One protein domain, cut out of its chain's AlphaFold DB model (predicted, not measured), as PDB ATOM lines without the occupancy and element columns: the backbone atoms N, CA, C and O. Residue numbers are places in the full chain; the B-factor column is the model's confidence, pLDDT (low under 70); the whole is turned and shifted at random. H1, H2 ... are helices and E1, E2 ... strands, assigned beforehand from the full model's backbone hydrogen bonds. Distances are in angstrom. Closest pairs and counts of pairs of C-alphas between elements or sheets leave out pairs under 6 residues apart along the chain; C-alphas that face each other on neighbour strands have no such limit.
ATOM      1  N   PHE A  21     138.775 116.939 107.422       79.06
ATOM      2  CA  PHE A  21     137.903 117.985 107.938       79.06
ATOM      3  C   PHE A  21     137.757 119.104 106.904       79.06
ATOM      4  O   PHE A  21     138.733 119.521 106.280       79.06
ATOM      5  N   THR A  22     136.529 119.579 106.715       80.19
ATOM      6  CA  THR A  22     136.159 120.476 105.606       80.19
ATOM      7  C   THR A  22     135.564 121.795 106.079       80.19
ATOM      8  O   THR A  22     135.919 122.843 105.548       80.19
ATOM      9  N   LEU A  23     134.687 121.761 107.083       85.81
ATOM     10  CA  LEU A  23     134.102 122.942 107.710       85.81
ATOM     11  C   LEU A  23     134.373 122.903 109.206       85.81
ATOM     12  O   LEU A  23     134.449 121.826 109.800       85.81
ATOM     13  N   MET A  24     134.463 124.085 109.803       89.56
ATOM     14  CA  MET A  24     134.585 124.269 111.239       89.56
ATOM     15  C   MET A  24     133.707 125.435 111.675       89.56
ATOM     16  O   MET A  24     133.597 126.441 110.971       89.56
ATOM     17  N   ASP A  25     133.109 125.294 112.847       89.00
ATOM     18  CA  ASP A  25     132.597 126.406 113.630       89.00
ATOM     19  C   ASP A  25     132.999 126.220 115.091       89.00
ATOM     20  O   ASP A  25     133.329 125.114 115.528       89.00
ATOM     21  N   SER A  26     133.079 127.313 115.830       87.81
ATOM     22  CA  SER A  26     133.686 127.328 117.154       87.81
ATOM     23  C   SER A  26     133.089 128.456 117.976       87.81
ATOM     24  O   SER A  26     132.908 129.554 117.457       87.81
ATOM     25  N   MET A  27     132.767 128.170 119.234       85.69
ATOM     26  CA  MET A  27     132.208 129.134 120.179       85.69
ATOM     27  C   MET A  27     132.736 128.830 121.581       85.69
ATOM     28  O   MET A  27     132.825 127.662 121.967       85.69
ATOM     29  N   ALA A  28     133.067 129.867 122.344       82.12
ATOM     30  CA  ALA A  28     133.366 129.753 123.765       82.12
ATOM     31  C   ALA A  28     132.307 130.476 124.604       82.12
ATOM     32  O   ALA A  28     131.810 131.532 124.214       82.12
ATOM     33  N   TYR A  29     131.985 129.904 125.760       79.12
ATOM     34  CA  TYR A  29     131.134 130.508 126.778       79.12
ATOM     35  C   TYR A  29     131.763 130.252 128.151       79.12
ATOM     36  O   TYR A  29     131.883 129.104 128.593       79.12
ATOM     37  N   GLY A  30     132.226 131.320 128.804       77.12
ATOM     38  CA  GLY A  30     133.051 131.214 130.009       77.12
ATOM     39  C   GLY A  30     134.295 130.352 129.763       77.12
ATOM     40  O   GLY A  30     135.020 130.551 128.792       77.12
ATOM     41  N   ASN A  31     134.509 129.347 130.615       74.69
ATOM     42  CA  ASN A  31     135.652 128.429 130.525       74.69
ATOM     43  C   ASN A  31     135.411 127.214 129.606       74.69
ATOM     44  O   ASN A  31     136.225 126.290 129.585       74.69
ATOM     45  N   ILE A  32     134.292 127.166 128.879       81.81
ATOM     46  CA  ILE A  32     133.938 126.045 128.005       81.81
ATOM     47  C   ILE A  32     134.082 126.488 126.552       81.81
ATOM     48  O   ILE A  32     133.528 127.510 126.153       81.81
ATOM     49  N   SER A  33     134.775 125.693 125.738       84.88
ATOM     50  CA  SER A  33     134.822 125.879 124.285       84.88
ATOM     51  C   SER A  33     134.240 124.682 123.550       84.88
ATOM     52  O   SER A  33     134.636 123.541 123.785       84.88
ATOM     53  N   VAL A  34     133.323 124.955 122.627       87.75
ATOM     54  CA  VAL A  34     132.725 123.969 121.730       87.75
ATOM     55  C   VAL A  34     133.238 124.219 120.319       87.75
ATOM     56  O   VAL A  34     133.098 125.315 119.777       87.75
ATOM     57  N   THR A  35     133.785 123.183 119.696       89.88
ATOM     58  CA  THR A  35     134.199 123.198 118.294       89.88
ATOM     59  C   THR A  35     133.483 122.094 117.543       89.88
ATOM     60  O   THR A  35     133.539 120.929 117.928       89.88
ATOM     61  N   ALA A  36     132.828 122.449 116.445       90.12
ATOM     62  CA  ALA A  36     132.158 121.508 115.568       90.12
ATOM     63  C   ALA A  36     132.868 121.466 114.218       90.12
ATOM     64  O   ALA A  36     133.110 122.508 113.609       90.12
ATOM     65  N   VAL A  37     133.178 120.268 113.735       89.25
ATOM     66  CA  VAL A  37     133.856 120.054 112.452       89.25
ATOM     67  C   VAL A  37     133.125 119.020 111.612       89.25
ATOM     68  O   VAL A  37     132.576 118.051 112.136       89.25
ATOM     69  N   THR A  38     133.130 119.206 110.294       87.62
ATOM     70  CA  THR A  38     132.558 118.232 109.354       87.62
ATOM     71  C   THR A  38     133.634 117.459 108.617       87.62
ATOM     72  O   THR A  38     134.621 118.045 108.170       87.62
ATOM     73  N   THR A  39     133.412 116.169 108.381       79.00
ATOM     74  CA  THR A  39     134.200 115.406 107.399       79.00
ATOM     75  C   THR A  39     133.552 115.454 106.016       79.00
ATOM     76  O   THR A  39     132.367 115.772 105.874       79.00
ATOM     77  N   ALA A  40     134.312 115.096 104.978       67.56
ATOM     78  CA  ALA A  40     133.789 114.933 103.618       67.56
ATOM     79  C   ALA A  40     132.595 113.946 103.529       67.56
ATOM     80  O   ALA A  40     131.772 114.052 102.620       67.56
ATOM     81  N   VAL A  41     132.450 113.038 104.504       65.56
ATOM     82  CA  VAL A  41     131.402 111.998 104.581       65.56
ATOM     83  C   VAL A  41     130.128 112.487 105.306       65.56
ATOM     84  O   VAL A  41     129.259 111.699 105.655       65.56
ATOM     85  N   SER A  42     129.951 113.801 105.502       70.44
ATOM     86  CA  SER A  42     128.753 114.403 106.137       70.44
ATOM     87  C   SER A  42     128.527 114.007 107.610       70.44
ATOM     88  O   SER A  42     127.406 114.068 108.116       70.44
ATOM     89  N   MET A  43     129.593 113.637 108.324       82.38
ATOM     90  CA  MET A  43     129.568 113.487 109.784       82.38
ATOM     91  C   MET A  43     129.951 114.809 110.445       82.38
ATOM     92  O   MET A  43     130.881 115.471 109.978       82.38
ATOM     93  N   VAL A  44     129.268 115.168 111.535       86.81
ATOM     94  CA  VAL A  44     129.643 116.315 112.375       86.81
ATOM     95  C   VAL A  44     130.232 115.800 113.678       86.81
ATOM     96  O   VAL A  44     129.569 115.081 114.422       86.81
ATOM     97  N   TYR A  45     131.476 116.167 113.953       87.50
ATOM     98  CA  TYR A  45     132.129 115.918 115.231       87.50
ATOM     99  C   TYR A  45     132.049 117.183 116.067       87.50
ATOM    100  O   TYR A  45     132.417 118.255 115.593       87.50
ATOM    101  N   ILE A  46     131.564 117.055 117.295       88.31
ATOM    102  CA  ILE A  46     131.539 118.124 118.285       88.31
ATOM    103  C   ILE A  46     132.568 117.781 119.348       88.31
ATOM    104  O   ILE A  46     132.524 116.696 119.921       88.31
ATOM    105  N   PHE A  47     133.463 118.718 119.615       87.12
ATOM    106  CA  PHE A  47     134.458 118.653 120.669       87.12
ATOM    107  C   PHE A  47     134.137 119.727 121.698       87.12
ATOM    108  O   PHE A  47     134.047 120.904 121.354       87.12
ATOM    109  N   VAL A  48     133.969 119.325 122.951       86.06
ATOM    110  CA  VAL A  48     133.790 120.223 124.089       86.06
ATOM    111  C   VAL A  48     135.042 120.150 124.947       86.06
ATOM    112  O   VAL A  48     135.446 119.080 125.398       86.06
ATOM    113  N   THR A  49     135.668 121.300 125.152       82.56
ATOM    114  CA  THR A  49     136.879 121.458 125.958       82.56
ATOM    115  C   THR A  49     136.590 122.337 127.164       82.56
ATOM    116  O   THR A  49     135.869 123.329 127.061       82.56
ATOM    117  N   SER A  50     137.152 121.955 128.307       81.00
ATOM    118  CA  SER A  50     137.049 122.676 129.572       81.00
ATOM    119  C   SER A  50     138.337 122.464 130.372       81.00
ATOM    120  O   SER A  50     138.864 121.354 130.341       81.00
ATOM    121  N   PRO A  51     138.817 123.460 131.140       70.69
ATOM    122  CA  PRO A  51     139.939 123.267 132.056       70.69
ATOM    123  C   PRO A  51     139.656 122.250 133.176       70.69
ATOM    124  O   PRO A  51     140.590 121.818 133.839       70.69
ATOM    125  N   LEU A  52     138.398 121.842 133.389       68.12
ATOM    126  CA  LEU A  52     138.048 120.801 134.361       68.12
ATOM    127  C   LEU A  52     138.185 119.370 133.826       68.12
ATOM    128  O   LEU A  52     138.062 118.427 134.609       68.12
ATOM    129  N   VAL A  53     138.401 119.183 132.520       68.00
ATOM    130  CA  VAL A  53     138.479 117.855 131.900       68.00
ATOM    131  C   VAL A  53     139.765 117.751 131.096       68.00
ATOM    132  O   VAL A  53     139.952 118.471 130.120       68.00
ATOM    133  N   GLU A  54     140.640 116.820 131.481       63.47
ATOM    134  CA  GLU A  54     141.932 116.609 130.812       63.47
ATOM    135  C   GLU A  54     141.785 116.202 129.337       63.47
ATOM    136  O   GLU A  54     142.632 116.532 128.510       63.47
ATOM    137  N   VAL A  55     140.702 115.494 128.994       71.44
ATOM    138  CA  VAL A  55     140.427 115.012 127.634       71.44
ATOM    139  C   VAL A  55     139.163 115.684 127.086       71.44
ATOM    140  O   VAL A  55     138.120 115.618 127.739       71.44
ATOM    141  N   PRO A  56     139.197 116.278 125.877       77.38
ATOM    142  CA  PRO A  56     138.009 116.842 125.246       77.38
ATOM    143  C   PRO A  56     136.864 115.821 125.174       77.38
ATOM    144  O   PRO A  56     137.039 114.705 124.675       77.38
ATOM    145  N   VAL A  57     135.666 116.211 125.609       81.38
ATOM    146  CA  VAL A  57     134.465 115.397 125.400       81.38
ATOM    147  C   VAL A  57     134.110 115.490 123.924       81.38
ATOM    148  O   VAL A  57     133.873 116.578 123.404       81.38
ATOM    149  N   SER A  58     134.077 114.354 123.234       81.00
ATOM    150  CA  SER A  58     133.722 114.309 121.818       81.00
ATOM    151  C   SER A  58     132.383 113.614 121.599       81.00
ATOM    152  O   SER A  58     132.035 112.647 122.277       81.00
ATOM    153  N   CYS A  59     131.617 114.121 120.642       82.88
ATOM    154  CA  CYS A  59     130.359 113.541 120.203       82.88
ATOM    155  C   CYS A  59     130.310 113.510 118.679       82.88
ATOM    156  O   CYS A  59     130.714 114.462 118.012       82.88
ATOM    157  N   ARG A  60     129.769 112.426 118.122       84.31
ATOM    158  CA  ARG A  60     129.511 112.294 116.689       84.31
ATOM    159  C   ARG A  60     128.020 112.435 116.420       84.31
ATOM    160  O   ARG A  60     127.224 111.673 116.960       84.31
ATOM    161  N   ILE A  61     127.659 113.367 115.545       82.62
ATOM    162  CA  ILE A  61     126.317 113.478 114.978       82.62
ATOM    163  C   ILE A  61     126.349 112.881 113.572       82.62
ATOM    164  O   ILE A  61     127.010 113.395 112.663       82.62
ATOM    165  N   GLU A  62     125.610 111.789 113.393       77.81
ATOM    166  CA  GLU A  62     125.327 111.233 112.075       77.81
ATOM    167  C   GLU A  62     124.140 111.961 111.456       77.81
ATOM    168  O   GLU A  62     122.995 111.830 111.893       77.81
ATOM    169  N   THR A  63     124.416 112.739 110.413       76.81
ATOM    170  CA  THR A  63     123.360 113.395 109.650       76.81
ATOM    171  C   THR A  63     122.833 112.434 108.586       76.81
ATOM    172  O   THR A  63     123.594 111.778 107.875       76.81
ATOM    173  N   LYS A  64     121.506 112.342 108.434       73.81
ATOM    174  CA  LYS A  64     120.885 111.526 107.368       73.81
ATOM    175  C   LYS A  64     121.025 112.165 105.976       73.81
ATOM    176  O   LYS A  64     120.568 111.592 104.990       73.81
ATOM    177  N   ARG A  65     121.584 113.376 105.893       75.31
ATOM    178  CA  ARG A  65     121.603 114.238 104.706       75.31
ATOM    179  C   ARG A  65     123.034 114.555 104.313       75.31
ATOM    180  O   ARG A  65     123.830 114.984 105.135       75.31
ATOM    181  N   GLN A  66     123.344 114.389 103.035       79.44
ATOM    182  CA  GLN A  66     124.664 114.723 102.518       79.44
ATOM    183  C   GLN A  66     124.770 116.199 102.133       79.44
ATOM    184  O   GLN A  66     123.781 116.854 101.801       79.44
ATOM    185  N   GLY A  67     126.002 116.708 102.110       84.00
ATOM    186  CA  GLY A  67     126.296 118.038 101.584       84.00
ATOM    187  C   GLY A  67     126.038 119.149 102.593       84.00
ATOM    188  O   GLY A  67     125.303 120.091 102.302       84.00
ATOM    189  N   ILE A  68     126.665 119.050 103.764       87.25
ATOM    190  CA  ILE A  68     126.731 120.152 104.725       87.25
ATOM    191  C   ILE A  68     127.524 121.305 104.093       87.25
ATOM    192  O   ILE A  68     128.590 121.089 103.515       87.25
ATOM    193  N   ILE A  69     126.986 122.522 104.171       88.19
ATOM    194  CA  ILE A  69     127.599 123.743 103.619       88.19
ATOM    195  C   ILE A  69     128.026 124.737 104.696       88.19
ATOM    196  O   ILE A  69     128.863 125.599 104.435       88.19
ATOM    197  N   LYS A  70     127.450 124.647 105.901       89.75
ATOM    198  CA  LYS A  70     127.765 125.536 107.022       89.75
ATOM    199  C   LYS A  70     127.390 124.877 108.349       89.75
ATOM    200  O   LYS A  70     126.370 124.195 108.429       89.75
ATOM    201  N   LEU A  71     128.179 125.152 109.381       91.31
ATOM    202  CA  LEU A  71     127.863 124.869 110.780       91.31
ATOM    203  C   LEU A  71     127.779 126.186 111.552       91.31
ATOM    204  O   LEU A  71     128.547 127.107 111.254       91.31
ATOM    205  N   TYR A  84     122.430 122.614 104.903       89.19
ATOM    206  CA  TYR A  84     122.612 121.651 103.818       89.19
ATOM    207  C   TYR A  84     122.472 122.294 102.430       89.19
ATOM    208  O   TYR A  84     121.781 123.299 102.252       89.19
ATOM    209  N   LYS A  85     123.080 121.667 101.411       85.25
ATOM    210  CA  LYS A  85     122.966 122.069  99.991       85.25
ATOM    211  C   LYS A  85     121.523 122.105  99.480       85.25
ATOM    212  O   LYS A  85     121.226 122.885  98.581       85.25
ATOM    213  N   ASP A  86     120.634 121.288 100.047       82.81
ATOM    214  CA  ASP A  86     119.208 121.225  99.687       82.81
ATOM    215  C   ASP A  86     118.369 122.384 100.257       82.81
ATOM    216  O   ASP A  86     117.142 122.386 100.163       82.81
ATOM    217  N   LYS A  87     119.042 123.378 100.835       83.12
ATOM    218  CA  LYS A  87     118.466 124.594 101.395       83.12
ATOM    219  C   LYS A  87     117.603 124.405 102.638       83.12
ATOM    220  O   LYS A  87     116.702 125.195 102.937       83.12
ATOM    221  N   THR A  88     117.921 123.368 103.397       84.06
ATOM    222  CA  THR A  88     117.369 123.129 104.727       84.06
ATOM    223  C   THR A  88     118.419 123.340 105.807       84.06
ATOM    224  O   THR A  88     119.624 123.356 105.534       84.06
ATOM    225  N   PHE A  89     117.953 123.513 107.040       88.38
ATOM    226  CA  PHE A  89     118.817 123.442 108.208       88.38
ATOM    227  C   PHE A  89     118.149 122.656 109.336       88.38
ATOM    228  O   PHE A  89     116.920 122.595 109.446       88.38
ATOM    229  N   GLU A  90     118.979 122.041 110.164       87.88
ATOM    230  CA  GLU A  90     118.570 121.308 111.358       87.88
ATOM    231  C   GLU A  90     119.250 121.927 112.575       87.88
ATOM    232  O   GLU A  90     120.433 122.262 112.516       87.88
ATOM    233  N   ILE A  91     118.498 122.088 113.664       87.12
ATOM    234  CA  ILE A  91     119.033 122.532 114.953       87.12
ATOM    235  C   ILE A  91     119.103 121.316 115.876       87.12
ATOM    236  O   ILE A  91     118.075 120.692 116.162       87.12
ATOM    237  N   PHE A  92     120.308 121.008 116.343       85.25
ATOM    238  CA  PHE A  92     120.583 119.948 117.304       85.25
ATOM    239  C   PHE A  92     120.912 120.561 118.669       85.25
ATOM    240  O   PHE A  92     121.813 121.400 118.732       85.25
ATOM    241  N   PRO A  93     120.224 120.165 119.752       81.12
ATOM    242  CA  PRO A  93     120.627 120.548 121.099       81.12
ATOM    243  C   PRO A  93     121.924 119.821 121.475       81.12
ATOM    244  O   PRO A  93     122.065 118.623 121.236       81.12
ATOM    245  N   ILE A  94     122.871 120.548 122.060       82.88
ATOM    246  CA  ILE A  94     124.164 120.020 122.523       82.88
ATOM    247  C   ILE A  94     124.393 120.269 124.022       82.88
ATOM    248  O   ILE A  94     125.432 119.872 124.549       82.88
ATOM    249  N   SER A  95     123.412 120.861 124.714       76.69
ATOM    250  CA  SER A  95     123.421 121.135 126.158       76.69
ATOM    251  C   SER A  95     123.885 119.934 126.989       76.69
ATOM    252  O   SER A  95     124.806 120.069 127.782       76.69
ATOM    253  N   HIS A  96     123.358 118.735 126.730       73.06
ATOM    254  CA  HIS A  96     123.745 117.515 127.457       73.06
ATOM    255  C   HIS A  96     125.218 117.111 127.293       73.06
ATOM    256  O   HIS A  96     125.799 116.474 128.172       73.06
ATOM    257  N   ILE A  97     125.839 117.448 126.160       77.62
ATOM    258  CA  ILE A  97     127.263 117.174 125.922       77.62
ATOM    259  C   ILE A  97     128.105 118.185 126.705       77.62
ATOM    260  O   ILE A  97     129.099 117.812 127.325       77.62
ATOM    261  N   VAL A  98     127.674 119.449 126.715       76.56
ATOM    262  CA  VAL A  98     128.299 120.536 127.480       76.56
ATOM    263  C   VAL A  98     128.230 120.263 128.989       76.56
ATOM    264  O   VAL A  98     129.244 120.387 129.674       76.56
ATOM    265  N   GLU A  99     127.086 119.794 129.496       69.81
ATOM    266  CA  GLU A  99     126.891 119.405 130.902       69.81
ATOM    267  C   GLU A  99     127.906 118.351 131.367       69.81
ATOM    268  O   GLU A  99     128.461 118.462 132.461       69.81
ATOM    269  N   ARG A 100     128.206 117.352 130.524       69.69
ATOM    270  CA  ARG A 100     129.197 116.307 130.839       69.69
ATOM    271  C   ARG A 100     130.619 116.846 130.962       69.69
ATOM    272  O   ARG A 100     131.416 116.252 131.681       69.69
ATOM    273  N   ALA A 101     130.938 117.935 130.268       67.19
ATOM    274  CA  ALA A 101     132.258 118.548 130.316       67.19
ATOM    275  C   ALA A 101     132.431 119.525 131.494       67.19
ATOM    276  O   ALA A 101     133.563 119.815 131.861       67.19
ATOM    277  N   HIS A 102     131.354 120.056 132.092       63.69
ATOM    278  CA  HIS A 102     131.482 121.048 133.171       63.69
ATOM    279  C   HIS A 102     130.258 121.113 134.121       63.69
ATOM    280  O   HIS A 102     129.589 122.147 134.204       63.69
ATOM    281  N   PRO A 103     129.979 120.070 134.926       56.44
ATOM    282  CA  PRO A 103     128.743 119.981 135.716       56.44
ATOM    283  C   PRO A 103     128.589 121.040 136.831       56.44
ATOM    284  O   PRO A 103     127.475 121.291 137.276       56.44
ATOM    285  N   MET A 104     129.677 121.680 137.287       44.62
ATOM    286  CA  MET A 104     129.672 122.545 138.488       44.62
ATOM    287  C   MET A 104     129.444 124.056 138.240       44.62
ATOM    288  O   MET A 104     129.097 124.749 139.189       44.62
ATOM    289  N   ASN A 105     129.564 124.573 137.003       43.38
ATOM    290  CA  ASN A 105     129.367 126.014 136.687       43.38
ATOM    291  C   ASN A 105     128.058 126.321 135.938       43.38
ATOM    292  O   ASN A 105     127.865 127.423 135.433       43.38
ATOM    293  N   LEU A 106     127.108 125.384 135.909       46.88
ATOM    294  CA  LEU A 106     125.780 125.636 135.337       46.88
ATOM    295  C   LEU A 106     124.965 126.671 136.128       46.88
ATOM    296  O   LEU A 106     123.919 127.089 135.655       46.88
ATOM    297  N   TYR A 107     125.420 127.113 137.305       37.94
ATOM    298  CA  TYR A 107     124.724 128.133 138.095       37.94
ATOM    299  C   TYR A 107     124.655 129.501 137.395       37.94
ATOM    300  O   TYR A 107     123.637 130.170 137.525       37.94
ATOM    301  N   GLU A 108     125.669 129.881 136.607       39.12
ATOM    302  CA  GLU A 108     125.651 131.124 135.809       39.12
ATOM    303  C   GLU A 108     124.906 130.949 134.470       39.12
ATOM    304  O   GLU A 108     124.288 131.884 133.971       39.12
ATOM    305  N   ILE A 109     124.882 129.731 133.915       41.03
ATOM    306  CA  ILE A 109     124.116 129.382 132.698       41.03
ATOM    307  C   ILE A 109     122.611 129.230 133.007       41.03
ATOM    308  O   ILE A 109     121.764 129.477 132.149       41.03
ATOM    309  N   ASN A 110     122.262 128.885 134.251       38.66
ATOM    310  CA  ASN A 110     120.893 128.689 134.747       38.66
ATOM    311  C   ASN A 110     120.057 129.978 134.849       38.66
ATOM    312  O   ASN A 110     118.867 129.898 135.163       38.66
ATOM    313  N   GLU A 111     120.633 131.158 134.601       38.69
ATOM    314  CA  GLU A 111     119.858 132.404 134.490       38.69
ATOM    315  C   GLU A 111     119.270 132.617 133.083       38.69
ATOM    316  O   GLU A 111     118.359 133.429 132.902       38.69
ATOM    317  N   SER A 112     119.711 131.840 132.087       38.34
ATOM    318  CA  SER A 112     119.050 131.773 130.786       38.34
ATOM    319  C   SER A 112     117.727 131.008 130.893       38.34
ATOM    320  O   SER A 112     117.681 129.864 131.343       38.34
ATOM    321  N   ILE A 113     116.635 131.589 130.381       39.56
ATOM    322  CA  ILE A 113     115.301 130.957 130.322       39.56
ATOM    323  C   ILE A 113     115.334 129.600 129.570       39.56
ATOM    324  O   ILE A 113     114.419 128.790 129.724       39.56
ATOM    325  N   SER A 114     116.376 129.323 128.769       37.81
ATOM    326  CA  SER A 114     116.561 128.048 128.060       37.81
ATOM    327  C   SER A 114     117.159 126.913 128.907       37.81
ATOM    328  O   SER A 114     117.040 125.760 128.495       37.81
ATOM    329  N   PHE A 115     117.725 127.194 130.085       37.62
ATOM    330  CA  PHE A 115     118.293 126.202 131.004       37.62
ATOM    331  C   PHE A 115     117.497 126.196 132.313       37.62
ATOM    332  O   PHE A 115     117.708 127.010 133.205       37.62
ATOM    333  N   PRO A 128     114.392 115.020 119.496       53.75
ATOM    334  CA  PRO A 128     114.725 114.878 118.085       53.75
ATOM    335  C   PRO A 128     115.055 116.248 117.463       53.75
ATOM    336  O   PRO A 128     114.460 117.262 117.852       53.75
ATOM    337  N   PRO A 129     115.974 116.305 116.482       58.09
ATOM    338  CA  PRO A 129     116.371 117.557 115.846       58.09
ATOM    339  C   PRO A 129     115.170 118.278 115.230       58.09
ATOM    340  O   PRO A 129     114.317 117.666 114.577       58.09
ATOM    341  N   LYS A 130     115.111 119.602 115.403       65.88
ATOM    342  CA  LYS A 130     114.052 120.433 114.814       65.88
ATOM    343  C   LYS A 130     114.454 120.826 113.396       65.88
ATOM    344  O   LYS A 130     115.476 121.482 113.191       65.88
ATOM    345  N   ARG A 131     113.641 120.432 112.415       65.00
ATOM    346  CA  ARG A 131     113.904 120.659 110.989       65.00
ATOM    347  C   ARG A 131     113.177 121.894 110.468       65.00
ATOM    348  O   ARG A 131     111.966 122.003 110.642       65.00
ATOM    349  N   CYS A 132     113.906 122.765 109.770       68.00
ATOM    350  CA  CYS A 132     113.380 124.006 109.202       68.00
ATOM    351  C   CYS A 132     113.876 124.241 107.766       68.00
ATOM    352  O   CYS A 132     114.894 123.699 107.328       68.00
ATOM    353  N   TYR A 133     113.148 125.071 107.023       61.34
ATOM    354  CA  TYR A 133     113.502 125.478 105.664       61.34
ATOM    355  C   TYR A 133     113.930 126.940 105.685       61.34
ATOM    356  O   TYR A 133     113.112 127.798 105.998       61.34
ATOM    357  N   TYR A 134     115.176 127.251 105.315       61.62
ATOM    358  CA  TYR A 134     115.608 128.653 105.236       61.62
ATOM    359  C   TYR A 134     115.180 129.337 103.925       61.62
ATOM    360  O   TYR A 134     115.445 130.523 103.722       61.62
TER     361      TYR A 134
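This is residues 21 to 71, 84 to 115 and 128 to 134 of the 1026 residues of an uncharacterized protein of Trichomonas vaginalis (UniProt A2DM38). A twisted wall of four antiparallel strands, E1 to E4, has the short helix H1 over one end of one face and the short strand E5 over the other end of that face. Farther out on that side, a two-stranded ribbon of E6 and E7 makes a loose further layer, apart from the four-stranded wall, while the small helix H2 lies off the sheet beyond H1; the wall's other face is bare. The printed part has 90 residues with seven named strands and two named helices, in the order E1 E2 E3 E4 E5 E6 H1 H2 E7, and the class is mostly strand. The large sheet has the order E1, E2, E3, E4, and the small sheet E6, E7 is antiparallel too. The whole is only just compact, close to loose, with a radius of gyration of the C-alphas of 14.2 A and spans of 40 by 30 by 18 A.

Begin at E1, residues 21 to 29, and its neighbour E2, residues 32 to 39: they form an antiparallel hairpin at 167 degrees, with N 25 and O 36 2.9 A apart, within hydrogen-bond range. Go on to E3, residues 43 to 49, which forms a hairpin with E2, antiparallel at 160 degrees, with N 35 and O 47 at 2.8 A. E4, residues 57 to 62, forms a hairpin with E3, antiparallel at 163 degrees, with N 46 and O 59 at 2.8 A. These four strands form a meander, each strand the antiparallel neighbour of the one before, and its edge strands are E1 and E4. Look next at E5, residues 68 to 71, which pairs with no named strand; its closest C-alphas to E1 are those of Leu 71 and Asp 25, 5.7 A apart. E5 is near E6, residues 88 to 93, with 6 pairs of C-alphas within 10 A. H1, residues 95 to 101, is on the four-stranded sheet at a height of 8.1 A, over E3, and runs slantwise to the strands, at 36 degrees to E3 on the local plane. Its closest C-alphas to E3 are those of Val 98 and Val 48, 6.5 A apart. H2, residues 106 to 109, is not on that sheet; it is close to H1 but not clearly touching, with the C-alphas of Glu 99 and Leu 106 closest at 7.7 A. Last comes E7, residues 130 to 133, antiparallel to E6 at 158 degrees, with N 132 and O 89 at 3.0 A. In H1 every O i to N i+4 pair is within hydrogen-bond range, while H2 is too short for such a pair.

Find C-alpha 21 at (137.903, 117.985, 107.938), where E1 begins; it runs 23.6 A to Tyr 29. E2 spans 23.2 A, E3 19.5 A, E4 16.7 A and E5 7.8 A. E6 starts at C-alpha 88, (117.369, 123.129, 104.727), and spans 16.9 A. H1 is 10.1 A long and H2 4.9 A. E7 spans 10.5 A and ends at C-alpha 133, (113.502, 125.478, 105.664).

The C-alphas farthest apart are those of Asp 86 and Met 104, 40.2 A. Residues 72 to 83 are not printed, with 9.3 A between C-alphas 71 and 84, and residues 116 to 127 are not printed, with 17.5 A between C-alphas 115 and 128. Of the links that are printed whole, none is long. The mean pLDDT of the printed part is 73.6; residues 40 to 41, 52 to 54, 99 to 115 and 128 to 134 are under 70.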